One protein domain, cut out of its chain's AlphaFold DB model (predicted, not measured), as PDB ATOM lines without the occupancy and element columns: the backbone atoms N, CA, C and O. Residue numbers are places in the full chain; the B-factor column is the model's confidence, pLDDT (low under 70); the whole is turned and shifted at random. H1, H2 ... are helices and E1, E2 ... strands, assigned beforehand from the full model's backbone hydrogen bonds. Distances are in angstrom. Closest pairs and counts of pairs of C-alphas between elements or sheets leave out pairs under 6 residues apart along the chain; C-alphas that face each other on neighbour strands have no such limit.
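This is residues 2 to 171 of the 179 residues of an uncharacterized protein of Candidatus Magasanikbacteria bacterium CG10_big_fil_rev_8_21_14_0_10_42_10 (UniProt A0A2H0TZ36). Two strongly twisted sheets of five strands each, E1 E4 E5 E6 E7 and E3 E2 E10 E9 E8, pack face to face as a sandwich with crossed strands, and the long helix H1 reaches away from this body as an arm, residues 2 to 21 standing free. The short helix H3 covers the E1 edge of the first sheet, while H2 only grazes that sheet near its other edge, E7. The printed part has 170 residues with three named helices and ten named strands, in the order H1 E1 E2 E3 E4 E5 E6 H2 E7 E8 E9 E10 H3, and its class is mixed, helices and strands; the first sheet is mixed in the order E1 E4 E5 E6 E7, the second all antiparallel in the order E3 E2 E10 E9 E8. The whole is only just compact, close to loose, with a radius of gyration of the C-alphas of 18.2 A, and it spans 71 by 38 by 32 A, the arm making the length.

Begin with the first sheet: E1 is residues 39 to 43, E4 70 to 75, E5 79 to 86 with 20.6 A from first to last C-alpha, E6 89 to 97 with 21.4 A, and E7 116 to 118. E6 bends by 73 degrees at residue 93. The second sheet holds E3, residues 63 to 67; E2, 47 to 54, 23.3 A; E10, 154 to 162, 25.5 A; E9, 135 to 141, 19.4 A; and E8, 124 to 128. Find C-alpha 3 at (136.672, 89.567, 176.904); from there H1, residues 3 to 24, runs 31.7 A to C-alpha 24 at (167.792, 93.704, 181.009). H2 is residues 103 to 111, and H3, residues 165 to 171, ends at C-alpha 171 at (193.854, 79.472, 181.603).

Look first at the meander E4 E5 E6, each strand the antiparallel neighbour of the one before: N 73 is 2.9 A from O 81, and N 82 is 2.9 A from O 94, both within hydrogen-bond range. E1 is antiparallel to E4, with N 43 and O 72 at 2.9 A. E7 is parallel to E6, with N 117 and O 95 at 3.0 A; E6, H2, E7 form a strand-helix-strand unit, two parallel neighbour strands with a helix between, whose crossover is right-handed. In the other sheet E8 E9 E10 is a second meander, with N 138 and O 125 at 2.8 A and N 137 and O 160 at 2.8 A. E2 is antiparallel to E10, with N 51 and O 157 at 2.9 A, and forms a hairpin with E3, with N 50 and O 65 at 2.9 A. The facing parts of the two sheets are 10.6 A centre to centre, the strands of the one at 64 degrees to those of the other; the closest C-alphas of E7 and E9 are those of Ala 117 and Ala 141, 6.2 A apart. E3 runs on into E4 across a break of 2 residues, at 92 degrees. H3 is on the first sheet at a height over the sheet of 9.8 A, over E1 and along the strands, at 3 degrees to E1 on the local plane; the closest C-alphas of the two are those of Phe 41 and Ala 171, 6.1 A apart. H3 only grazes the second sheet, with its residues 165 to 168. H2 is only just on the first sheet, with 5 pairs of C-alphas within 10 A, and only grazes it with its residues 106 to 110. H1 is on neither sheet and touches no helix. In H1, H2 and H3 every O i to N i+4 pair is within hydrogen-bond range.

The two C-alphas farthest apart are those of Ser 2 and Gly 129, 71.1 A. Without residues 2 to 21 the body has 150 residues and spans 42 by 39 by 31 A. The printed part has no cut; the long links are H1 to E1, 14 residues, and E9 to E10, 12 residues. The mean pLDDT of the printed part is 81.0, and it is under 70 at residues 18 to 25, 53 to 64 and 143 to 154.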
ATOM      1  N   SER A   2     135.692  91.138 172.314       80.00
ATOM      2  CA  SER A   2     135.263  90.183 173.355       80.00
ATOM      3  C   SER A   2     136.287  90.085 174.492       80.00
ATOM      4  O   SER A   2     137.483  90.276 174.272       80.00
ATOM      5  N   ILE A   3     135.830  89.747 175.703       81.56
ATOM      6  CA  ILE A   3     136.672  89.567 176.904       81.56
ATOM      7  C   ILE A   3     137.865  88.626 176.657       81.56
ATOM      8  O   ILE A   3     138.954  88.871 177.171       81.56
ATOM      9  N   LYS A   4     137.707  87.604 175.803       82.06
ATOM     10  CA  LYS A   4     138.792  86.675 175.434       82.06
ATOM     11  C   LYS A   4     139.972  87.383 174.748       82.06
ATOM     12  O   LYS A   4     141.120  87.056 175.027       82.06
ATOM     13  N   TRP A   5     139.703  88.383 173.908       82.19
ATOM     14  CA  TRP A   5     140.744  89.172 173.235       82.19
ATOM     15  C   TRP A   5     141.459  90.136 174.185       82.19
ATOM     16  O   TRP A   5     142.663  90.337 174.055       82.19
ATOM     17  N   ILE A   6     140.746  90.690 175.171       82.44
ATOM     18  CA  ILE A   6     141.338  91.552 176.208       82.44
ATOM     19  C   ILE A   6     142.334  90.752 177.062       82.44
ATOM     20  O   ILE A   6     143.449  91.213 177.301       82.44
ATOM     21  N   ILE A   7     141.966  89.528 177.463       84.25
ATOM     22  CA  ILE A   7     142.836  88.629 178.239       84.25
ATOM     23  C   ILE A   7     144.087  88.243 177.435       84.25
ATOM     24  O   ILE A   7     145.190  88.289 177.975       84.25
ATOM     25  N   LEU A   8     143.936  87.922 176.144       86.44
ATOM     26  CA  LEU A   8     145.063  87.589 175.269       86.44
ATOM     27  C   LEU A   8     146.060  88.754 175.150       86.44
ATOM     28  O   LEU A   8     147.263  88.547 175.267       86.44
ATOM     29  N   ILE A   9     145.568  89.982 174.963       84.94
ATOM     30  CA  ILE A   9     146.426  91.170 174.856       84.94
ATOM     31  C   ILE A   9     147.161  91.432 176.172       84.94
ATOM     32  O   ILE A   9     148.369  91.648 176.148       84.94
ATOM     33  N   LEU A  10     146.473  91.367 177.317       84.25
ATOM     34  CA  LEU A  10     147.111  91.533 178.629       84.25
ATOM     35  C   LEU A  10     148.187  90.472 178.878       84.25
ATOM     36  O   LEU A  10     149.259  90.800 179.386       84.25
ATOM     37  N   PHE A  11     147.942  89.226 178.469       87.25
ATOM     38  CA  PHE A  11     148.935  88.160 178.547       87.25
ATOM     39  C   PHE A  11     150.144  88.437 177.643       87.25
ATOM     40  O   PHE A  11     151.276  88.367 178.114       87.25
ATOM     41  N   CYS A  12     149.933  88.825 176.381       83.94
ATOM     42  CA  CYS A  12     151.018  89.167 175.455       83.94
ATOM     43  C   CYS A  12     151.842  90.368 175.941       83.94
ATOM     44  O   CYS A  12     153.070  90.329 175.886       83.94
ATOM     45  N   VAL A  13     151.197  91.416 176.464       82.75
ATOM     46  CA  VAL A  13     151.873  92.591 177.037       82.75
ATOM     47  C   VAL A  13     152.653  92.208 178.297       82.75
ATOM     48  O   VAL A  13     153.798  92.628 178.457       82.75
ATOM     49  N   GLY A  14     152.079  91.369 179.163       75.75
ATOM     50  CA  GLY A  14     152.764  90.826 180.336       75.75
ATOM     51  C   GLY A  14     153.986  89.986 179.959       75.75
ATOM     52  O   GLY A  14     155.069  90.202 180.500       75.75
ATOM     53  N   ALA A  15     153.849  89.092 178.978       76.44
ATOM     54  CA  ALA A  15     154.940  88.280 178.450       76.44
ATOM     55  C   ALA A  15     156.049  89.148 177.830       76.44
ATOM     56  O   ALA A  15     157.221  88.934 178.128       76.44
ATOM     57  N   LEU A  16     155.697  90.181 177.055       78.62
ATOM     58  CA  LEU A  16     156.637  91.176 176.523       78.62
ATOM     59  C   LEU A  16     157.358  91.948 177.635       78.62
ATOM     60  O   LEU A  16     158.571  92.147 177.569       78.62
ATOM     61  N   PHE A  17     156.648  92.374 178.678       73.44
ATOM     62  CA  PHE A  17     157.247  93.089 179.806       73.44
ATOM     63  C   PHE A  17     158.222  92.202 180.593       73.44
ATOM     64  O   PHE A  17     159.335  92.614 180.919       73.44
ATOM     65  N   VAL A  18     157.835  90.956 180.858       68.50
ATOM     66  CA  VAL A  18     158.696  89.966 181.507       68.50
ATOM     67  C   VAL A  18     159.917  89.677 180.632       68.50
ATOM     68  O   VAL A  18     161.042  89.781 181.117       68.50
ATOM     69  N   TYR A  19     159.724  89.437 179.333       65.81
ATOM     70  CA  TYR A  19     160.797  89.208 178.362       65.81
ATOM     71  C   TYR A  19     161.787  90.380 178.298       65.81
ATOM     72  O   TYR A  19     162.995  90.188 178.429       65.81
ATOM     73  N   THR A  20     161.296  91.616 178.188       63.78
ATOM     74  CA  THR A  20     162.153  92.814 178.174       63.78
ATOM     75  C   THR A  20     162.898  93.026 179.492       63.78
ATOM     76  O   THR A  20     164.045  93.477 179.476       63.78
ATOM     77  N   ARG A  21     162.309  92.681 180.643       59.88
ATOM     78  CA  ARG A  21     162.992  92.762 181.944       59.88
ATOM     79  C   ARG A  21     164.039  91.660 182.128       59.88
ATOM     80  O   ARG A  21     165.107  91.941 182.671       59.88
ATOM     81  N   PHE A  22     163.773  90.443 181.655       59.00
ATOM     82  CA  PHE A  22     164.770  89.369 181.619       59.00
ATOM     83  C   PHE A  22     165.944  89.746 180.719       59.00
ATOM     84  O   PHE A  22     167.086  89.656 181.156       59.00
ATOM     85  N   LYS A  23     165.672  90.316 179.541       58.31
ATOM     86  CA  LYS A  23     166.692  90.854 178.632       58.31
ATOM     87  C   LYS A  23     167.554  91.953 179.275       58.31
ATOM     88  O   LYS A  23     168.716  92.111 178.926       58.31
ATOM     89  N   LYS A  24     167.020  92.699 180.251       62.22
ATOM     90  CA  LYS A  24     167.792  93.704 181.009       62.22
ATOM     91  C   LYS A  24     168.764  93.100 182.023       62.22
ATOM     92  O   LYS A  24     169.739  93.766 182.373       62.22
ATOM     93  N   THR A  25     168.512  91.891 182.526       68.88
ATOM     94  CA  THR A  25     169.363  91.271 183.550       68.88
ATOM     95  C   THR A  25     170.295  90.268 182.882       68.88
ATOM     96  O   THR A  25     169.891  89.159 182.549       68.88
ATOM     97  N   LYS A  26     171.546  90.686 182.679       81.75
ATOM     98  CA  LYS A  26     172.617  89.943 182.000       81.75
ATOM     99  C   LYS A  26     173.118  88.770 182.847       81.75
ATOM    100  O   LYS A  26     174.224  88.810 183.368       81.75
ATOM    101  N   LEU A  27     172.262  87.792 183.094       85.69
ATOM    102  CA  LEU A  27     172.571  86.637 183.927       85.69
ATOM    103  C   LEU A  27     173.522  85.675 183.213       85.69
ATOM    104  O   LEU A  27     173.370  85.422 182.020       85.69
ATOM    105  N   LEU A  28     174.476  85.119 183.953       86.94
ATOM    106  CA  LEU A  28     175.459  84.174 183.435       86.94
ATOM    107  C   LEU A  28     174.792  82.885 182.938       86.94
ATOM    108  O   LEU A  28     175.241  82.341 181.933       86.94
ATOM    109  N   SER A  29     173.694  82.434 183.561       85.06
ATOM    110  CA  SER A  29     172.909  81.286 183.074       85.06
ATOM    111  C   SER A  29     172.364  81.472 181.656       85.06
ATOM    112  O   SER A  29     172.084  80.497 180.969       85.06
ATOM    113  N   ASN A  30     172.186  82.726 181.235       83.50
ATOM    114  CA  ASN A  30     171.639  83.108 179.937       83.50
ATOM    115  C   ASN A  30     172.738  83.610 178.994       83.50
ATOM    116  O   ASN A  30     172.441  84.229 177.967       83.50
ATOM    117  N   PHE A  31     174.006  83.433 179.365       84.69
ATOM    118  CA  PHE A  31     175.108  83.808 178.504       84.69
ATOM    119  C   PHE A  31     175.162  82.831 177.317       84.69
ATOM    120  O   PHE A  31     175.179  81.618 177.537       84.69
ATOM    121  N   PRO A  32     175.159  83.319 176.064       84.81
ATOM    122  CA  PRO A  32     175.167  82.465 174.879       84.81
ATOM    123  C   PRO A  32     176.577  81.904 174.644       84.81
ATOM    124  O   PRO A  32     177.356  82.397 173.819       84.81
ATOM    125  N   PHE A  33     176.918  80.883 175.424       85.25
ATOM    126  CA  PHE A  33     178.119  80.084 175.230       85.25
ATOM    127  C   PHE A  33     178.101  79.443 173.837       85.25
ATOM    128  O   PHE A  33     177.046  79.044 173.340       85.25
ATOM    129  N   ALA A  34     179.267  79.381 173.195       84.94
ATOM    130  CA  ALA A  34     179.413  78.618 171.962       84.94
ATOM    131  C   ALA A  34     179.253  77.116 172.247       84.94
ATOM    132  O   ALA A  34     179.365  76.667 173.390       84.94
ATOM    133  N   GLU A  35     179.012  76.329 171.201       83.56
ATOM    134  CA  GLU A  35     178.964  74.874 171.333       83.56
ATOM    135  C   GLU A  35     180.280  74.346 171.938       83.56
ATOM    136  O   GLU A  35     181.370  74.827 171.611       83.56
ATOM    137  N   GLU A  36     180.158  73.401 172.877       88.75
ATOM    138  CA  GLU A  36     181.269  72.819 173.653       88.75
ATOM    139  C   GLU A  36     182.080  73.818 174.503       88.75
ATOM    140  O   GLU A  36     183.153  73.489 175.034       88.75
ATOM    141  N   GLU A  37     181.600  75.050 174.658       92.19
ATOM    142  CA  GLU A  37     182.272  76.024 175.495       92.19
ATOM    143  C   GLU A  37     182.008  75.755 176.975       92.19
ATOM    144  O   GLU A  37     180.873  75.716 177.444       92.19
ATOM    145  N   ASN A  38     183.096  75.603 177.725       92.31
ATOM    146  CA  ASN A  38     183.068  75.267 179.138       92.31
ATOM    147  C   ASN A  38     184.049  76.144 179.916       92.31
ATOM    148  O   ASN A  38     185.081  76.579 179.396       92.31
ATOM    149  N   SER A  39     183.740  76.385 181.189       94.19
ATOM    150  CA  SER A  39     184.644  77.086 182.102       94.19
ATOM    151  C   SER A  39     185.834  76.187 182.447       94.19
ATOM    152  O   SER A  39     185.651  75.064 182.905       94.19
ATOM    153  N   ILE A  40     187.048  76.690 182.220       96.62
ATOM    154  CA  ILE A  40     188.314  76.003 182.544       96.62
ATOM    155  C   ILE A  40     189.028  76.628 183.742       96.62
ATOM    156  O   ILE A  40     189.961  76.045 184.287       96.62
ATOM    157  N   PHE A  41     188.602  77.824 184.134       97.19
ATOM    158  CA  PHE A  41     189.080  78.528 185.308       97.19
ATOM    159  C   PHE A  41     187.961  79.415 185.845       97.19
ATOM    160  O   PHE A  41     187.229  80.051 185.080       97.19
ATOM    161  N   GLU A  42     187.831  79.435 187.164       96.81
ATOM    162  CA  GLU A  42     186.873  80.253 187.891       96.81
ATOM    163  C   GLU A  42     187.550  80.787 189.151       96.81
ATOM    164  O   GLU A  42     188.108  80.018 189.933       96.81
ATOM    165  N   GLU A  43     187.457  82.094 189.366       95.88
ATOM    166  CA  GLU A  43     187.959  82.746 190.568       95.88
ATOM    167  C   GLU A  43     186.927  83.723 191.129       95.88
ATOM    168  O   GLU A  43     186.171  84.377 190.403       95.88
ATOM    169  N   LYS A  44     186.938  83.863 192.453       95.19
ATOM    170  CA  LYS A  44     186.283  84.947 193.182       95.19
ATOM    171  C   LYS A  44     187.374  85.896 193.692       95.19
ATOM    172  O   LYS A  44     187.821  85.716 194.826       95.19
ATOM    173  N   PRO A  45     187.843  86.853 192.867       91.94
ATOM    174  CA  PRO A  45     188.939  87.737 193.253       91.94
ATOM    175  C   PRO A  45     188.545  88.622 194.443       91.94
ATOM    176  O   PRO A  45     187.367  88.776 194.768       91.94
ATOM    177  N   LEU A  46     189.519  89.259 195.090       89.31
ATOM    178  CA  LEU A  46     189.243  90.123 196.244       89.31
ATOM    179  C   LEU A  46     188.448  91.369 195.847       89.31
ATOM    180  O   LEU A  46     187.649  91.891 196.624       89.31
ATOM    181  N   SER A  47     188.671  91.866 194.634       89.38
ATOM    182  CA  SER A  47     187.937  92.994 194.078       89.38
ATOM    183  C   SER A  47     187.969  92.928 192.558       89.38
ATOM    184  O   SER A  47     188.969  92.542 191.959       89.38
ATOM    185  N   LEU A  48     186.888  93.383 191.934       88.06
ATOM    186  CA  LEU A  48     186.814  93.620 190.498       88.06
ATOM    187  C   LEU A  48     186.313  95.036 190.282       88.06
ATOM    188  O   LEU A  48     185.288  95.425 190.852       88.06
ATOM    189  N   SER A  49     187.036  95.801 189.474       85.81
ATOM    190  CA  SER A  49     186.595  97.123 189.063       85.81
ATOM    191  C   SER A  49     186.427  97.203 187.555       85.81
ATOM    192  O   SER A  49     187.241  96.691 186.792       85.81
ATOM    193  N   HIS A  50     185.337  97.836 187.153       81.81
ATOM    194  CA  HIS A  50     184.973  98.072 185.770       81.81
ATOM    195  C   HIS A  50     185.051  99.573 185.511       81.81
ATOM    196  O   HIS A  50     184.405 100.353 186.222       81.81
ATOM    197  N   LYS A  51     185.850  99.967 184.518       78.19
ATOM    198  CA  LYS A  51     186.019 101.353 184.086       78.19
ATOM    199  C   LYS A  51     185.773 101.461 182.586       78.19
ATOM    200  O   LYS A  51     186.328 100.706 181.796       78.19
ATOM    201  N   ILE A  52     184.959 102.439 182.212       70.81
ATOM    202  CA  ILE A  52     184.732 102.820 180.820       70.81
ATOM    203  C   ILE A  52     185.160 104.274 180.648       70.81
ATOM    204  O   ILE A  52     184.657 105.149 181.361       70.81
ATOM    205  N   TYR A  53     186.053 104.524 179.694       65.75
ATOM    206  CA  TYR A  53     186.558 105.853 179.360       65.75
ATOM    207  C   TYR A  53     186.118 106.254 177.948       65.75
ATOM    208  O   TYR A  53     186.396 105.493 177.033       65.75
ATOM    209  N   PRO A  54     185.488 107.419 177.723       55.50
ATOM    210  CA  PRO A  54     185.351 107.965 176.372       55.50
ATOM    211  C   PRO A  54     186.717 108.454 175.849       55.50
ATOM    212  O   PRO A  54     187.477 109.064 176.603       55.50
ATOM    213  N   LEU A  55     187.023 108.201 174.574       52.62
ATOM    214  CA  LEU A  55     188.254 108.629 173.888       52.62
ATOM    215  C   LEU A  55     188.227 110.125 173.523       52.62
ATOM    216  O   LEU A  55     189.276 110.765 173.506       52.62
ATOM    217  N   ALA A  56     187.042 110.710 173.314       48.88
ATOM    218  CA  ALA A  56     186.865 112.136 173.039       48.88
ATOM    219  C   ALA A  56     185.766 112.762 173.920       48.88
ATOM    220  O   ALA A  56     184.662 112.230 174.041       48.88
ATOM    221  N   GLY A  57     186.070 113.913 174.531       45.66
ATOM    222  CA  GLY A  57     185.157 114.685 175.385       45.66
ATOM    223  C   GLY A  57     185.645 114.852 176.833       45.66
ATOM    224  O   GLY A  57     186.628 114.233 177.244       45.66
ATOM    225  N   PRO A  58     185.001 115.723 177.636       43.38
ATOM    226  CA  PRO A  58     185.405 115.946 179.019       43.38
ATOM    227  C   PRO A  58     185.360 114.629 179.798       43.38
ATOM    228  O   PRO A  58     184.375 113.896 179.731       43.38
ATOM    229  N   LYS A  59     186.423 114.376 180.573       51.53
ATOM    230  CA  LYS A  59     186.619 113.277 181.536       51.53
ATOM    231  C   LYS A  59     185.536 113.247 182.637       51.53
ATOM    232  O   LYS A  59     185.854 113.374 183.810       51.53
ATOM    233  N   LYS A  60     184.247 113.218 182.302       42.12
ATOM    234  CA  LYS A  60     183.133 113.352 183.258       42.12
ATOM    235  C   LYS A  60     182.127 112.204 183.189       42.12
ATOM    236  O   LYS A  60     181.421 111.992 184.166       42.12
ATOM    237  N   ASN A  61     182.117 111.406 182.119       48.03
ATOM    238  CA  ASN A  61     181.254 110.223 182.000       48.03
ATOM    239  C   ASN A  61     182.017 108.936 182.334       48.03
ATOM    240  O   ASN A  61     182.157 108.046 181.501       48.03
ATOM    241  N   PHE A  62     182.523 108.844 183.564       55.62
ATOM    242  CA  PHE A  62     183.101 107.605 184.072       55.62
ATOM    243  C   PHE A  62     181.981 106.695 184.569       55.62
ATOM    244  O   PHE A  62     181.315 107.005 185.557       55.62
ATOM    245  N   LYS A  63     181.791 105.538 183.934       57.78
ATOM    246  CA  LYS A  63     181.093 104.435 184.600       57.78
ATOM    247  C   LYS A  63     182.140 103.648 185.373       57.78
ATOM    248  O   LYS A  63     182.940 102.936 184.774       57.78
ATOM    249  N   TYR A  64     182.158 103.851 186.689       64.38
ATOM    250  CA  TYR A  64     182.996 103.110 187.624       64.38
ATOM    251  C   TYR A  64     182.116 102.234 188.504       64.38
ATOM    252  O   TYR A  64     181.243 102.735 189.213       64.38
ATOM    253  N   HIS A  65     182.363 100.930 188.474       72.25
ATOM    254  CA  HIS A  65     181.710  99.987 189.372       72.25
ATOM    255  C   HIS A  65     182.760  99.122 190.056       72.25
ATOM    256  O   HIS A  65     183.566  98.480 189.387       72.25
ATOM    257  N   VAL A  66     182.722  99.094 191.389       78.94
ATOM    258  CA  VAL A  66     183.404  98.075 192.195       78.94
ATOM    259  C   VAL A  66     182.381  97.000 192.517       78.94
ATOM    260  O   VAL A  66     181.321  97.303 193.067       78.94
ATOM    261  N   LEU A  67     182.678  95.758 192.154       79.88
ATOM    262  CA  LEU A  67     181.758  94.644 192.352       79.88
ATOM    263  C   LEU A  67     181.984  94.027 193.735       79.88
ATOM    264  O   LEU A  67     183.099  93.647 194.076       79.88
ATOM    265  N   MET A  68     180.917  93.914 194.528       75.31
ATOM    266  CA  MET A  68     180.992  93.507 195.944       75.31
ATOM    267  C   MET A  68     181.167  91.992 196.149       75.31
ATOM    268  O   MET A  68     181.438  91.551 197.262       75.31
ATOM    269  N   ARG A  69     180.976  91.190 195.093       88.12
ATOM    270  CA  ARG A  69     181.145  89.722 195.063       88.12
ATOM    271  C   ARG A  69     181.579  89.301 193.664       88.12
ATOM    272  O   ARG A  69     180.750  88.802 192.896       88.12
ATOM    273  N   PRO A  70     182.807  89.642 193.275       93.19
ATOM    274  CA  PRO A  70     183.234  89.449 191.909       93.19
ATOM    275  C   PRO A  70     183.393  87.964 191.596       93.19
ATOM    276  O   PRO A  70     183.726  87.149 192.454       93.19
ATOM    277  N   LEU A  71     183.143  87.640 190.339       95.12
ATOM    278  CA  LEU A  71     183.333  86.331 189.756       95.12
ATOM    279  C   LEU A  71     184.021  86.543 188.416       95.12
ATOM    280  O   LEU A  71     183.522  87.298 187.580       95.12
ATOM    281  N   VAL A  72     185.150  85.881 188.215       96.56
ATOM    282  CA  VAL A  72     185.829  85.841 186.926       96.56
ATOM    283  C   VAL A  72     185.823  84.405 186.440       96.56
ATOM    284  O   VAL A  72     186.210  83.500 187.175       96.56
ATOM    285  N   LYS A  73     185.364  84.191 185.209       96.75
ATOM    286  CA  LYS A  73     185.428  82.889 184.542       96.75
ATOM    287  C   LYS A  73     186.241  83.001 183.271       96.75
ATOM    288  O   LYS A  73     186.027  83.927 182.496       96.75
ATOM    289  N   VAL A  74     187.118  82.034 183.038       96.75
ATOM    290  CA  VAL A  74     187.786  81.853 181.750       96.75
ATOM    291  C   VAL A  74     187.302  80.551 181.124       96.75
ATOM    292  O   VAL A  74     187.191  79.527 181.806       96.75
ATOM    293  N   THR A  75     186.980  80.594 179.834       96.44
ATOM    294  CA  THR A  75     186.493  79.436 179.076       96.44
ATOM    295  C   THR A  75     187.579  78.817 178.199       96.44
ATOM    296  O   THR A  75     188.587  79.450 177.877       96.44
ATOM    297  N   ASN A  76     187.369  77.570 177.774       94.12
ATOM    298  CA  ASN A  76     188.226  76.884 176.795       94.12
ATOM    299  C   ASN A  76     188.306  77.610 175.438       94.12
ATOM    300  O   ASN A  76     189.269  77.410 174.703       94.12
ATOM    301  N   LYS A  77     187.348  78.492 175.125       92.00
ATOM    302  CA  LYS A  77     187.358  79.368 173.942       92.00
ATOM    303  C   LYS A  77     188.052  80.717 174.188       92.00
ATOM    304  O   LYS A  77     187.921  81.620 173.367       92.00
ATOM    305  N   LYS A  78     188.800  80.858 175.291       91.88
ATOM    306  CA  LYS A  78     189.549  82.071 175.673       91.88
ATOM    307  C   LYS A  78     188.663  83.305 175.872       91.88
ATOM    308  O   LYS A  78     189.088  84.434 175.619       91.88
ATOM    309  N   ARG A  79     187.435  83.092 176.354       93.00
ATOM    310  CA  ARG A  79     186.567  84.172 176.830       93.00
ATOM    311  C   ARG A  79     186.814  84.408 178.313       93.00
ATOM    312  O   ARG A  79     186.901  83.452 179.077       93.00
ATOM    313  N   ILE A  80     186.902  85.669 178.708       95.12
ATOM    314  CA  ILE A  80     187.106  86.144 180.073       95.12
ATOM    315  C   ILE A  80     185.832  86.872 180.481       95.12
ATOM    316  O   ILE A  80     185.549  87.972 180.010       95.12
ATOM    317  N   ILE A  81     185.035  86.238 181.327       94.44
ATOM    318  CA  ILE A  81     183.734  86.734 181.756       94.44
ATOM    319  C   ILE A  81     183.889  87.358 183.133       94.44
ATOM    320  O   ILE A  81     184.279  86.689 184.091       94.44
ATOM    321  N   PHE A  82     183.528  88.630 183.234       93.50
ATOM    322  CA  PHE A  82     183.548  89.395 184.468       93.50
ATOM    323  C   PHE A  82     182.124  89.589 184.968       93.50
ATOM    324  O   PHE A  82     181.294  90.241 184.324       93.50
ATOM    325  N   ALA A  83     181.838  89.034 186.135       92.94
ATOM    326  CA  ALA A  83     180.506  89.004 186.699       92.94
ATOM    327  C   ALA A  83     180.504  89.348 188.194       92.94
ATOM    328  O   ALA A  83     181.541  89.440 188.849       92.94
ATOM    329  N   GLN A  84     179.308  89.543 188.737       91.88
ATOM    330  CA  GLN A  84     179.062  89.651 190.169       91.88
ATOM    331  C   GLN A  84     178.051  88.593 190.582       91.88
ATOM    332  O   GLN A  84     176.950  88.552 190.031       91.88
ATOM    333  N   THR A  85     178.372  87.783 191.586       92.00
ATOM    334  CA  THR A  85     177.418  86.817 192.136       92.00
ATOM    335  C   THR A  85     176.170  87.537 192.655       92.00
ATOM    336  O   THR A  85     176.254  88.472 193.457       92.00
ATOM    337  N   TYR A  86     174.998  87.089 192.210       85.69
ATOM    338  CA  TYR A  86     173.694  87.625 192.576       85.69
ATOM    339  C   TYR A  86     172.704  86.478 192.800       85.69
ATOM    340  O   TYR A  86     172.288  85.799 191.864       85.69
ATOM    341  N   LYS A  87     172.291  86.284 194.060       87.31
ATOM    342  CA  LYS A  87     171.429  85.166 194.481       87.31
ATOM    343  C   LYS A  87     172.044  83.810 194.086       87.31
ATOM    344  O   LYS A  87     173.124  83.497 194.574       87.31
ATOM    345  N   HIS A  88     171.366  83.036 193.235       86.62
ATOM    346  CA  HIS A  88     171.782  81.708 192.771       86.62
ATOM    347  C   HIS A  88     172.519  81.736 191.419       86.62
ATOM    348  O   HIS A  88     172.749  80.683 190.839       86.62
ATOM    349  N   ASP A  89     172.867  82.921 190.913       89.12
ATOM    350  CA  ASP A  89     173.511  83.110 189.609       89.12
ATOM    351  C   ASP A  89     174.539  84.262 189.675       89.12
ATOM    352  O   ASP A  89     174.953  84.680 190.763       89.12
ATOM    353  N   ALA A  90     174.972  84.800 188.537       90.31
ATOM    354  CA  ALA A  90     175.853  85.953 188.446       90.31
ATOM    355  C   ALA A  90     175.398  86.939 187.361       90.31
ATOM    356  O   ALA A  90     174.965  86.546 186.286       90.31
ATOM    357  N   ILE A  91     175.518  88.237 187.633       88.75
ATOM    358  CA  ILE A  91     175.269  89.301 186.655       88.75
ATOM    359  C   ILE A  91     176.578  89.581 185.921       88.75
ATOM    360  O   ILE A  91     177.552  89.984 186.551       88.75
ATOM    361  N   VAL A  92     176.593  89.398 184.607       88.62
ATOM    362  CA  VAL A  92     177.717  89.687 183.715       88.62
ATOM    363  C   VAL A  92     177.808  91.192 183.472       88.62
ATOM    364  O   VAL A  92     176.873  91.829 182.977       88.62
ATOM    365  N   TYR A  93     178.962  91.760 183.804       84.06
ATOM    366  CA  TYR A  93     179.280  93.168 183.572       84.06
ATOM    367  C   TYR A  93     180.063  93.375 182.283       84.06
ATOM    368  O   TYR A  93     179.934  94.438 181.679       84.06
ATOM    369  N   GLY A  94     180.836  92.374 181.867       86.50
ATOM    370  CA  GLY A  94     181.735  92.485 180.736       86.50
ATOM    371  C   GLY A  94     182.311  91.146 180.304       86.50
ATOM    372  O   GLY A  94     182.466  90.250 181.134       86.50
ATOM    373  N   VAL A  95     182.641  91.028 179.022       89.88
ATOM    374  CA  VAL A  95     183.311  89.852 178.459       89.88
ATOM    375  C   VAL A  95     184.451  90.286 177.549       89.88
ATOM    376  O   VAL A  95     184.243  91.070 176.628       89.88
ATOM    377  N   PHE A  96     185.646  89.756 177.771       91.56
ATOM    378  CA  PHE A  96     186.726  89.839 176.793       91.56
ATOM    379  C   PHE A  96     186.876  88.520 176.055       91.56
ATOM    380  O   PHE A  96     186.731  87.460 176.653       91.56
ATOM    381  N   SER A  97     187.162  88.577 174.763       90.69
ATOM    382  CA  SER A  97     187.522  87.409 173.965       90.69
ATOM    383  C   SER A  97     188.926  87.597 173.423       90.69
ATOM    384  O   SER A  97     189.196  88.600 172.776       90.69
ATOM    385  N   MET A  98     189.822  86.644 173.666       90.06
ATOM    386  CA  MET A  98     191.148  86.682 173.032       90.06
ATOM    387  C   MET A  98     191.127  86.187 171.582       90.06
ATOM    388  O   MET A  98     192.097  86.354 170.851       90.06
ATOM    389  N   ASN A  99     190.020  85.570 171.167       88.62
ATOM    390  CA  ASN A  99     189.763  85.206 169.781       88.62
ATOM    391  C   ASN A  99     188.854  86.253 169.137       88.62
ATOM    392  O   ASN A  99     187.965  86.791 169.807       88.62
ATOM    393  N   ALA A 100     189.028  86.487 167.837       83.62
ATOM    394  CA  ALA A 100     188.090  87.294 167.068       83.62
ATOM    395  C   ALA A 100     186.675  86.708 167.181       83.62
ATOM    396  O   ALA A 100     186.476  85.498 167.043       83.62
ATOM    397  N   LEU A 101     185.701  87.573 167.459       81.38
ATOM    398  CA  LEU A 101     184.296  87.189 167.534       81.38
ATOM    399  C   LEU A 101     183.713  87.125 166.124       81.38
ATOM    400  O   LEU A 101     183.874  88.062 165.345       81.38
ATOM    401  N   THR A 102     182.973  86.068 165.812       85.44
ATOM    402  CA  THR A 102     182.180  86.002 164.580       85.44
ATOM    403  C   THR A 102     181.065  87.048 164.600       85.44
ATOM    404  O   THR A 102     180.541  87.393 165.662       85.44
ATOM    405  N   ASP A 103     180.617  87.500 163.427       82.75
ATOM    406  CA  ASP A 103     179.498  88.448 163.311       82.75
ATOM    407  C   ASP A 103     178.232  87.960 164.032       82.75
ATOM    408  O   ASP A 103     177.484  88.750 164.615       82.75
ATOM    409  N   SER A 104     178.010  86.642 164.039       84.19
ATOM    410  CA  SER A 104     176.878  86.015 164.722       84.19
ATOM    411  C   SER A 104     176.958  86.160 166.247       84.19
ATOM    412  O   SER A 104     175.962  86.502 166.888       84.19
ATOM    413  N   GLU A 105     178.146  85.978 166.829       84.12
ATOM    414  CA  GLU A 105     178.382  86.144 168.266       84.12
ATOM    415  C   GLU A 105     178.261  87.614 168.651       84.12
ATOM    416  O   GLU A 105     177.546  87.942 169.597       84.12
ATOM    417  N   GLN A 106     178.879  88.506 167.872       81.38
ATOM    418  CA  GLN A 106     178.788  89.948 168.093       81.38
ATOM    419  C   GLN A 106     177.331  90.425 168.063       81.38
ATOM    420  O   GLN A 106     176.902  91.162 168.953       81.38
ATOM    421  N   THR A 107     176.553  89.972 167.077       80.12
ATOM    422  CA  THR A 107     175.133  90.320 166.938       80.12
ATOM    423  C   THR A 107     174.315  89.777 168.104       80.12
ATOM    424  O   THR A 107     173.591  90.536 168.744       80.12
ATOM    425  N   SER A 108     174.484  88.498 168.452       81.62
ATOM    426  CA  SER A 108     173.781  87.869 169.577       81.62
ATOM    427  C   SER A 108     174.073  88.580 170.903       81.62
ATOM    428  O   SER A 108     173.167  88.921 171.668       81.62
ATOM    429  N   TRP A 109     175.344  88.881 171.167       83.06
ATOM    430  CA  TRP A 109     175.764  89.540 172.398       83.06
ATOM    431  C   TRP A 109     175.284  90.985 172.467       83.06
ATOM    432  O   TRP A 109     174.838  91.427 173.529       83.06
ATOM    433  N   LYS A 110     175.315  91.701 171.338       78.44
ATOM    434  CA  LYS A 110     174.751  93.046 171.193       78.44
ATOM    435  C   LYS A 110     173.250  93.048 171.430       78.44
ATOM    436  O   LYS A 110     172.764  93.884 172.191       78.44
ATOM    437  N   ASP A 111     172.525  92.104 170.841       76.88
ATOM    438  CA  ASP A 111     171.082  91.995 171.005       76.88
ATOM    439  C   ASP A 111     170.712  91.726 172.455       76.88
ATOM    440  O   ASP A 111     169.788  92.355 172.962       76.88
ATOM    441  N   LEU A 112     171.452  90.863 173.150       75.94
ATOM    442  CA  LEU A 112     171.300  90.603 174.587       75.94
ATOM    443  C   LEU A 112     171.858  91.735 175.470       75.94
ATOM    444  O   LEU A 112     171.683  91.732 176.689       75.94
ATOM    445  N   GLY A 113     172.493  92.734 174.859       74.25
ATOM    446  CA  GLY A 113     173.006  93.928 175.509       74.25
ATOM    447  C   GLY A 113     174.285  93.711 176.310       74.25
ATOM    448  O   GLY A 113     174.596  94.559 177.145       74.25
ATOM    449  N   TYR A 114     175.024  92.613 176.132       78.00
ATOM    450  CA  TYR A 114     176.297  92.392 176.824       78.00
ATOM    451  C   TYR A 114     177.346  93.435 176.422       78.00
ATOM    452  O   TYR A 114     177.400  93.894 175.286       78.00
ATOM    453  N   ALA A 115     178.177  93.826 177.388       80.00
ATOM    454  CA  ALA A 115     179.386  94.586 177.105       80.00
ATOM    455  C   ALA A 115     180.480  93.582 176.753       80.00
ATOM    456  O   ALA A 115     180.759  92.692 177.559       80.00
ATOM    457  N   PHE A 116     181.071  93.709 175.573       83.50
ATOM    458  CA  PHE A 116     182.119  92.806 175.133       83.50
ATOM    459  C   PHE A 116     183.187  93.530 174.323       83.50
ATOM    460  O   PHE A 116     182.937  94.634 173.840       83.50
ATOM    461  N   ALA A 117     184.356  92.907 174.203       83.38
ATOM    462  CA  ALA A 117     185.398  93.314 173.270       83.38
ATOM    463  C   ALA A 117     186.344  92.150 172.948       83.38
ATOM    464  O   ALA A 117     186.473  91.208 173.739       83.38
ATOM    465  N   THR A 118     187.035  92.247 171.815       85.94
ATOM    466  CA  THR A 118     188.229  91.438 171.543       85.94
ATOM    467  C   THR A 118     189.416  92.023 172.318       85.94
ATOM    468  O   THR A 118     189.481  93.234 172.525       85.94
ATOM    469  N   LEU A 119     190.328  91.176 172.791       88.56
ATOM    470  CA  LEU A 119     191.452  91.561 173.645       88.56
ATOM    471  C   LEU A 119     192.749  90.903 173.161       88.56
ATOM    472  O   LEU A 119     192.809  89.676 173.067       88.56
ATOM    473  N   SER A 120     193.788  91.697 172.899       88.44
ATOM    474  CA  SER A 120     195.119  91.165 172.596       88.44
ATOM    475  C   SER A 120     195.806  90.663 173.875       88.44
ATOM    476  O   SER A 120     195.592  91.237 174.943       88.44
ATOM    477  N   PRO A 121     196.672  89.632 173.820       87.94
ATOM    478  CA  PRO A 121     197.548  89.283 174.942       87.94
ATOM    479  C   PRO A 121     198.338  90.473 175.506       87.94
ATOM    480  O   PRO A 121     198.502  90.571 176.720       87.94
ATOM    481  N   ASP A 122     198.779  91.385 174.635       89.56
ATOM    482  CA  ASP A 122     199.583  92.559 175.006       89.56
ATOM    483  C   ASP A 122     198.784  93.613 175.792       89.56
ATOM    484  O   ASP A 122     199.353  94.465 176.471       89.56
ATOM    485  N   ASP A 123     197.453  93.521 175.750       90.31
ATOM    486  CA  ASP A 123     196.533  94.403 176.467       90.31
ATOM    487  C   ASP A 123     196.273  93.950 177.919       90.31
ATOM    488  O   ASP A 123     195.430  94.520 178.630       90.31
ATOM    489  N   ILE A 124     196.966  92.896 178.360       93.75
ATOM    490  CA  ILE A 124     196.866  92.318 179.698       93.75
ATOM    491  C   ILE A 124     198.173  92.580 180.434       93.75
ATOM    492  O   ILE A 124     199.227  92.065 180.079       93.75
ATOM    493  N   THR A 125     198.098  93.357 181.508       95.31
ATOM    494  CA  THR A 125     199.256  93.700 182.344       95.31
ATOM    495  C   THR A 125     198.932  93.472 183.807       95.31
ATOM    496  O   THR A 125     197.763  93.444 184.195       95.31
ATOM    497  N   ALA A 126     199.952  93.314 184.640       94.19
ATOM    498  CA  ALA A 126     199.787  93.244 186.080       94.19
ATOM    499  C   ALA A 126     200.776  94.161 186.802       94.19
ATOM    500  O   ALA A 126     201.919  94.348 186.383       94.19
ATOM    501  N   THR A 127     200.338  94.706 187.930       93.75
ATOM    502  CA  THR A 127     201.223  95.322 188.922       93.75
ATOM    503  C   THR A 127     201.255  94.448 190.168       93.75
ATOM    504  O   THR A 127     200.247  93.844 190.552       93.75
ATOM    505  N   SER A 128     202.426  94.348 190.789       91.38
ATOM    506  CA  SER A 128     202.615  93.619 192.046       91.38
ATOM    507  C   SER A 128     202.683  94.559 193.256       91.38
ATOM    508  O   SER A 128     202.901  95.762 193.127       91.38
ATOM    509  N   GLY A 129     202.461  94.027 194.464       79.06
ATOM    510  CA  GLY A 129     202.592  94.803 195.709       79.06
ATOM    511  C   GLY A 129     201.381  95.684 196.039       79.06
ATOM    512  O   GLY A 129     201.497  96.683 196.753       79.06
ATOM    513  N   GLY A 130     200.204  95.325 195.521       70.88
ATOM    514  CA  GLY A 130     198.961  96.045 195.771       70.88
ATOM    515  C   GLY A 130     198.526  96.022 197.244       70.88
ATOM    516  O   GLY A 130     198.726  95.058 197.975       70.88
ATOM    517  N   LYS A 131     197.839  97.085 197.689       75.88
ATOM    518  CA  LYS A 131     197.276  97.166 199.057       75.88
ATOM    519  C   LYS A 131     196.104  96.208 199.302       75.88
ATOM    520  O   LYS A 131     195.761  95.953 200.451       75.88
ATOM    521  N   LYS A 132     195.429  95.766 198.235       81.81
ATOM    522  CA  LYS A 132     194.201  94.954 198.304       81.81
ATOM    523  C   LYS A 132     194.443  93.473 198.035       81.81
ATOM    524  O   LYS A 132     193.733  92.652 198.592       81.81
ATOM    525  N   ALA A 133     195.388  93.161 197.160       88.19
ATOM    526  CA  ALA A 133     195.764  91.817 196.746       88.19
ATOM    527  C   ALA A 133     197.220  91.852 196.271       88.19
ATOM    528  O   ALA A 133     197.749  92.935 196.002       88.19
ATOM    529  N   GLN A 134     197.848  90.685 196.146       90.75
ATOM    530  CA  GLN A 134     199.229  90.575 195.682       90.75
ATOM    531  C   GLN A 134     199.408  91.151 194.272       90.75
ATOM    532  O   GLN A 134     200.426  91.799 194.015       90.75
ATOM    533  N   TYR A 135     198.409  90.959 193.403       93.50
ATOM    534  CA  TYR A 135     198.413  91.415 192.018       93.50
ATOM    535  C   TYR A 135     197.165  92.241 191.677       93.50
ATOM    536  O   TYR A 135     196.047  91.924 192.098       93.50
ATOM    537  N   GLU A 136     197.349  93.280 190.865       94.19
ATOM    538  CA  GLU A 136     196.283  93.982 190.143       94.19
ATOM    539  C   GLU A 136     196.461  93.719 188.645       94.19
ATOM    540  O   GLU A 136     197.320  94.318 188.001       94.19
ATOM    541  N   ILE A 137     195.656  92.811 188.091       94.50
ATOM    542  CA  ILE A 137     195.653  92.505 186.658       94.50
ATOM    543  C   ILE A 137     194.709  93.480 185.956       94.50
ATOM    544  O   ILE A 137     193.526  93.560 186.292       94.50
ATOM    545  N   THR A 138     195.221  94.208 184.972       93.81
ATOM    546  CA  THR A 138     194.474  95.149 184.140       93.81
ATOM    547  C   THR A 138     194.316  94.582 182.735       93.81
ATOM    548  O   THR A 138     195.300  94.279 182.066       93.81
ATOM    549  N   PHE A 139     193.067  94.473 182.290       93.00
ATOM    550  CA  PHE A 139     192.669  94.055 180.949       93.00
ATOM    551  C   PHE A 139     192.111  95.280 180.215       93.00
ATOM    552  O   PHE A 139     191.126  95.860 180.687       93.00
ATOM    553  N   THR A 140     192.719  95.680 179.096       89.06
ATOM    554  CA  THR A 140     192.397  96.936 178.394       89.06
ATOM    555  C   THR A 140     191.978  96.688 176.949       89.06
ATOM    556  O   THR A 140     192.818  96.518 176.085       89.06
ATOM    557  N   ALA A 141     190.688  96.736 176.631       83.25
ATOM    558  CA  ALA A 141     190.268  96.645 175.234       83.25
ATOM    559  C   ALA A 141     190.163  98.027 174.574       83.25
ATOM    560  O   ALA A 141     189.514  98.944 175.102       83.25
ATOM    561  N   HIS A 142     190.768  98.144 173.390       70.12
ATOM    562  CA  HIS A 142     190.703  99.318 172.524       70.12
ATOM    563  C   HIS A 142     189.585  99.188 171.482       70.12
ATOM    564  O   HIS A 142     189.283  98.109 170.980       70.12
ATOM    565  N   MET A 143     188.958 100.316 171.141       56.59
ATOM    566  CA  MET A 143     187.701 100.367 170.388       56.59
ATOM    567  C   MET A 143     187.780 100.072 168.880       56.59
ATOM    568  O   MET A 143     186.851 100.419 168.154       56.59
ATOM    569  N   GLN A 144     188.853  99.446 168.391       48.81
ATOM    570  CA  GLN A 144     188.980  99.157 166.959       48.81
ATOM    571  C   GLN A 144     187.946  98.131 166.470       48.81
ATOM    572  O   GLN A 144     187.557  98.191 165.309       48.81
ATOM    573  N   GLU A 145     187.400  97.283 167.354       48.31
ATOM    574  CA  GLU A 145     186.330  96.339 167.015       48.31
ATOM    575  C   GLU A 145     185.301  96.232 168.165       48.31
ATOM    576  O   GLU A 145     185.482  95.523 169.152       48.31
ATOM    577  N   ASN A 146     184.201  96.986 168.042       47.69
ATOM    578  CA  ASN A 146     182.919  96.797 168.740       47.69
ATOM    579  C   ASN A 146     182.926  96.677 170.281       47.69
ATOM    580  O   ASN A 146     182.453  95.688 170.840       47.69
ATOM    581  N   ILE A 147     183.271  97.756 170.997       51.19
ATOM    582  CA  ILE A 147     182.837  97.912 172.400       51.19
ATOM    583  C   ILE A 147     181.366  98.360 172.417       51.19
ATOM    584  O   ILE A 147     181.048  99.547 172.422       51.19
ATOM    585  N   VAL A 148     180.427  97.416 172.460       53.34
ATOM    586  CA  VAL A 148     178.975  97.712 172.404       53.34
ATOM    587  C   VAL A 148     178.423  98.305 173.720       53.34
ATOM    588  O   VAL A 148     177.248  98.649 173.836       53.34
ATOM    589  N   ALA A 149     179.270  98.504 174.736       47.00
ATOM    590  CA  ALA A 149     178.870  99.103 176.011       47.00
ATOM    591  C   ALA A 149     178.617 100.626 175.947       47.00
ATOM    592  O   ALA A 149     178.007 101.181 176.870       47.00
ATOM    593  N   VAL A 150     179.102 101.307 174.900       45.44
ATOM    594  CA  VAL A 150     179.143 102.773 174.817       45.44
ATOM    595  C   VAL A 150     178.851 103.226 173.393       45.44
ATOM    596  O   VAL A 150     179.488 102.789 172.442       45.44
ATOM    597  N   THR A 151     177.907 104.145 173.235       41.34
ATOM    598  CA  THR A 151     177.815 104.971 172.029       41.34
ATOM    599  C   THR A 151     179.026 105.909 171.982       41.34
ATOM    600  O   THR A 151     179.025 106.920 172.684       41.34
ATOM    601  N   GLY A 152     180.046 105.565 171.188       48.00
ATOM    602  CA  GLY A 152     181.220 106.403 170.888       48.00
ATOM    603  C   GLY A 152     182.564 105.775 171.270       48.00
ATOM    604  O   GLY A 152     182.601 104.909 172.135       48.00
ATOM    605  N   GLU A 153     183.644 106.249 170.634       55.59
ATOM    606  CA  GLU A 153     185.040 105.852 170.874       55.59
ATOM    607  C   GLU A 153     185.367 105.772 172.384       55.59
ATOM    608  O   GLU A 153     185.175 106.751 173.108       55.59
ATOM    609  N   GLY A 154     185.845 104.625 172.891       62.38
ATOM    610  CA  GLY A 154     186.139 104.426 174.311       62.38
ATOM    611  C   GLY A 154     187.122 103.294 174.637       62.38
ATOM    612  O   GLY A 154     187.371 102.410 173.828       62.38
ATOM    613  N   VAL A 155     187.687 103.323 175.844       73.62
ATOM    614  CA  VAL A 155     188.526 102.255 176.406       73.62
ATOM    615  C   VAL A 155     187.711 101.498 177.447       73.62
ATOM    616  O   VAL A 155     187.164 102.104 178.377       73.62
ATOM    617  N   PHE A 156     187.632 100.180 177.294       81.12
ATOM    618  CA  PHE A 156     186.959  99.292 178.235       81.12
ATOM    619  C   PHE A 156     188.014  98.577 179.078       81.12
ATOM    620  O   PHE A 156     188.799  97.787 178.563       81.12
ATOM    621  N   VAL A 157     188.044  98.888 180.375       86.50
ATOM    622  CA  VAL A 157     189.056  98.378 181.303       86.50
ATOM    623  C   VAL A 157     188.398  97.557 182.403       86.50
ATOM    624  O   VAL A 157     187.508  98.041 183.113       86.50
ATOM    625  N   MET A 158     188.894  96.336 182.592       90.25
ATOM    626  CA  MET A 158     188.593  95.508 183.758       90.25
ATOM    627  C   MET A 158     189.853  95.352 184.599       90.25
ATOM    628  O   MET A 158     190.895  94.963 184.085       90.25
ATOM    629  N   GLN A 159     189.760  95.657 185.892       92.00
ATOM    630  CA  GLN A 159     190.867  95.476 186.831       92.00
ATOM    631  C   GLN A 159     190.492  94.450 187.892       92.00
ATOM    632  O   GLN A 159     189.536  94.652 188.651       92.00
ATOM    633  N   VAL A 160     191.258  93.369 187.942       93.56
ATOM    634  CA  VAL A 160     191.100  92.245 188.858       93.56
ATOM    635  C   VAL A 160     192.166  92.338 189.942       93.56
ATOM    636  O   VAL A 160     193.356  92.336 189.648       93.56
ATOM    637  N   TYR A 161     191.747  92.355 191.203       93.25
ATOM    638  CA  TYR A 161     192.646  92.257 192.349       93.25
ATOM    639  C   TYR A 161     192.664  90.808 192.841       93.25
ATOM    640  O   TYR A 161     191.680  90.347 193.425       93.25
ATOM    641  N   THR A 162     193.761  90.098 192.591       94.12
ATOM    642  CA  THR A 162     193.879  88.644 192.776       94.12
ATOM    643  C   THR A 162     195.208  88.261 193.432       94.12
ATOM    644  O   THR A 162     196.184  89.014 193.405       94.12
ATOM    645  N   ASN A 163     195.237  87.068 194.024       94.06
ATOM    646  CA  ASN A 163     196.463  86.410 194.471       94.06
ATOM    647  C   ASN A 163     196.864  85.240 193.546       94.06
ATOM    648  O   ASN A 163     197.916  84.646 193.756       94.06
ATOM    649  N   ASP A 164     196.058  84.910 192.529       94.94
ATOM    650  CA  ASP A 164     196.233  83.750 191.645       94.94
ATOM    651  C   ASP A 164     196.544  84.160 190.195       94.94
ATOM    652  O   ASP A 164     195.852  83.799 189.243       94.94
ATOM    653  N   ILE A 165     197.623  84.924 190.002       94.69
ATOM    654  CA  ILE A 165     198.070  85.293 188.649       94.69
ATOM    655  C   ILE A 165     198.421  84.058 187.799       94.69
ATOM    656  O   ILE A 165     198.171  84.040 186.596       94.69
ATOM    657  N   ALA A 166     198.942  82.997 188.424       96.06
ATOM    658  CA  ALA A 166     199.326  81.767 187.737       96.06
ATOM    659  C   ALA A 166     198.113  81.024 187.147       96.06
ATOM    660  O   ALA A 166     198.207  80.472 186.046       96.06
ATOM    661  N   GLY A 167     196.969  81.034 187.842       96.44
ATOM    662  CA  GLY A 167     195.701  80.518 187.334       96.44
ATOM    663  C   GLY A 167     195.263  81.223 186.051       96.44
ATOM    664  O   GLY A 167     194.942  80.554 185.063       96.44
ATOM    665  N   TYR A 168     195.355  82.558 186.019       95.50
ATOM    666  CA  TYR A 168     195.087  83.349 184.814       95.50
ATOM    667  C   TYR A 168     196.038  83.004 183.672       95.50
ATOM    668  O   TYR A 168     195.575  82.684 182.579       95.50
ATOM    669  N   GLU A 169     197.349  83.019 183.912       96.06
ATOM    670  CA  GLU A 169     198.349  82.684 182.893       96.06
ATOM    671  C   GLU A 169     198.093  81.309 182.271       96.06
ATOM    672  O   GLU A 169     198.094  81.156 181.048       96.06
ATOM    673  N   LYS A 170     197.802  80.303 183.104       96.56
ATOM    674  CA  LYS A 170     197.508  78.941 182.651       96.56
ATOM    675  C   LYS A 170     196.225  78.877 181.823       96.56
ATOM    676  O   LYS A 170     196.216  78.249 180.765       96.56
ATOM    677  N   ALA A 171     195.144  79.503 182.288       95.69
ATOM    678  CA  ALA A 171     193.854  79.472 181.603       95.69
ATOM    679  C   ALA A 171     193.902  80.220 180.260       95.69
ATOM    680  O   ALA A 171     193.402  79.738 179.237       95.69
TER     681      ALA A 171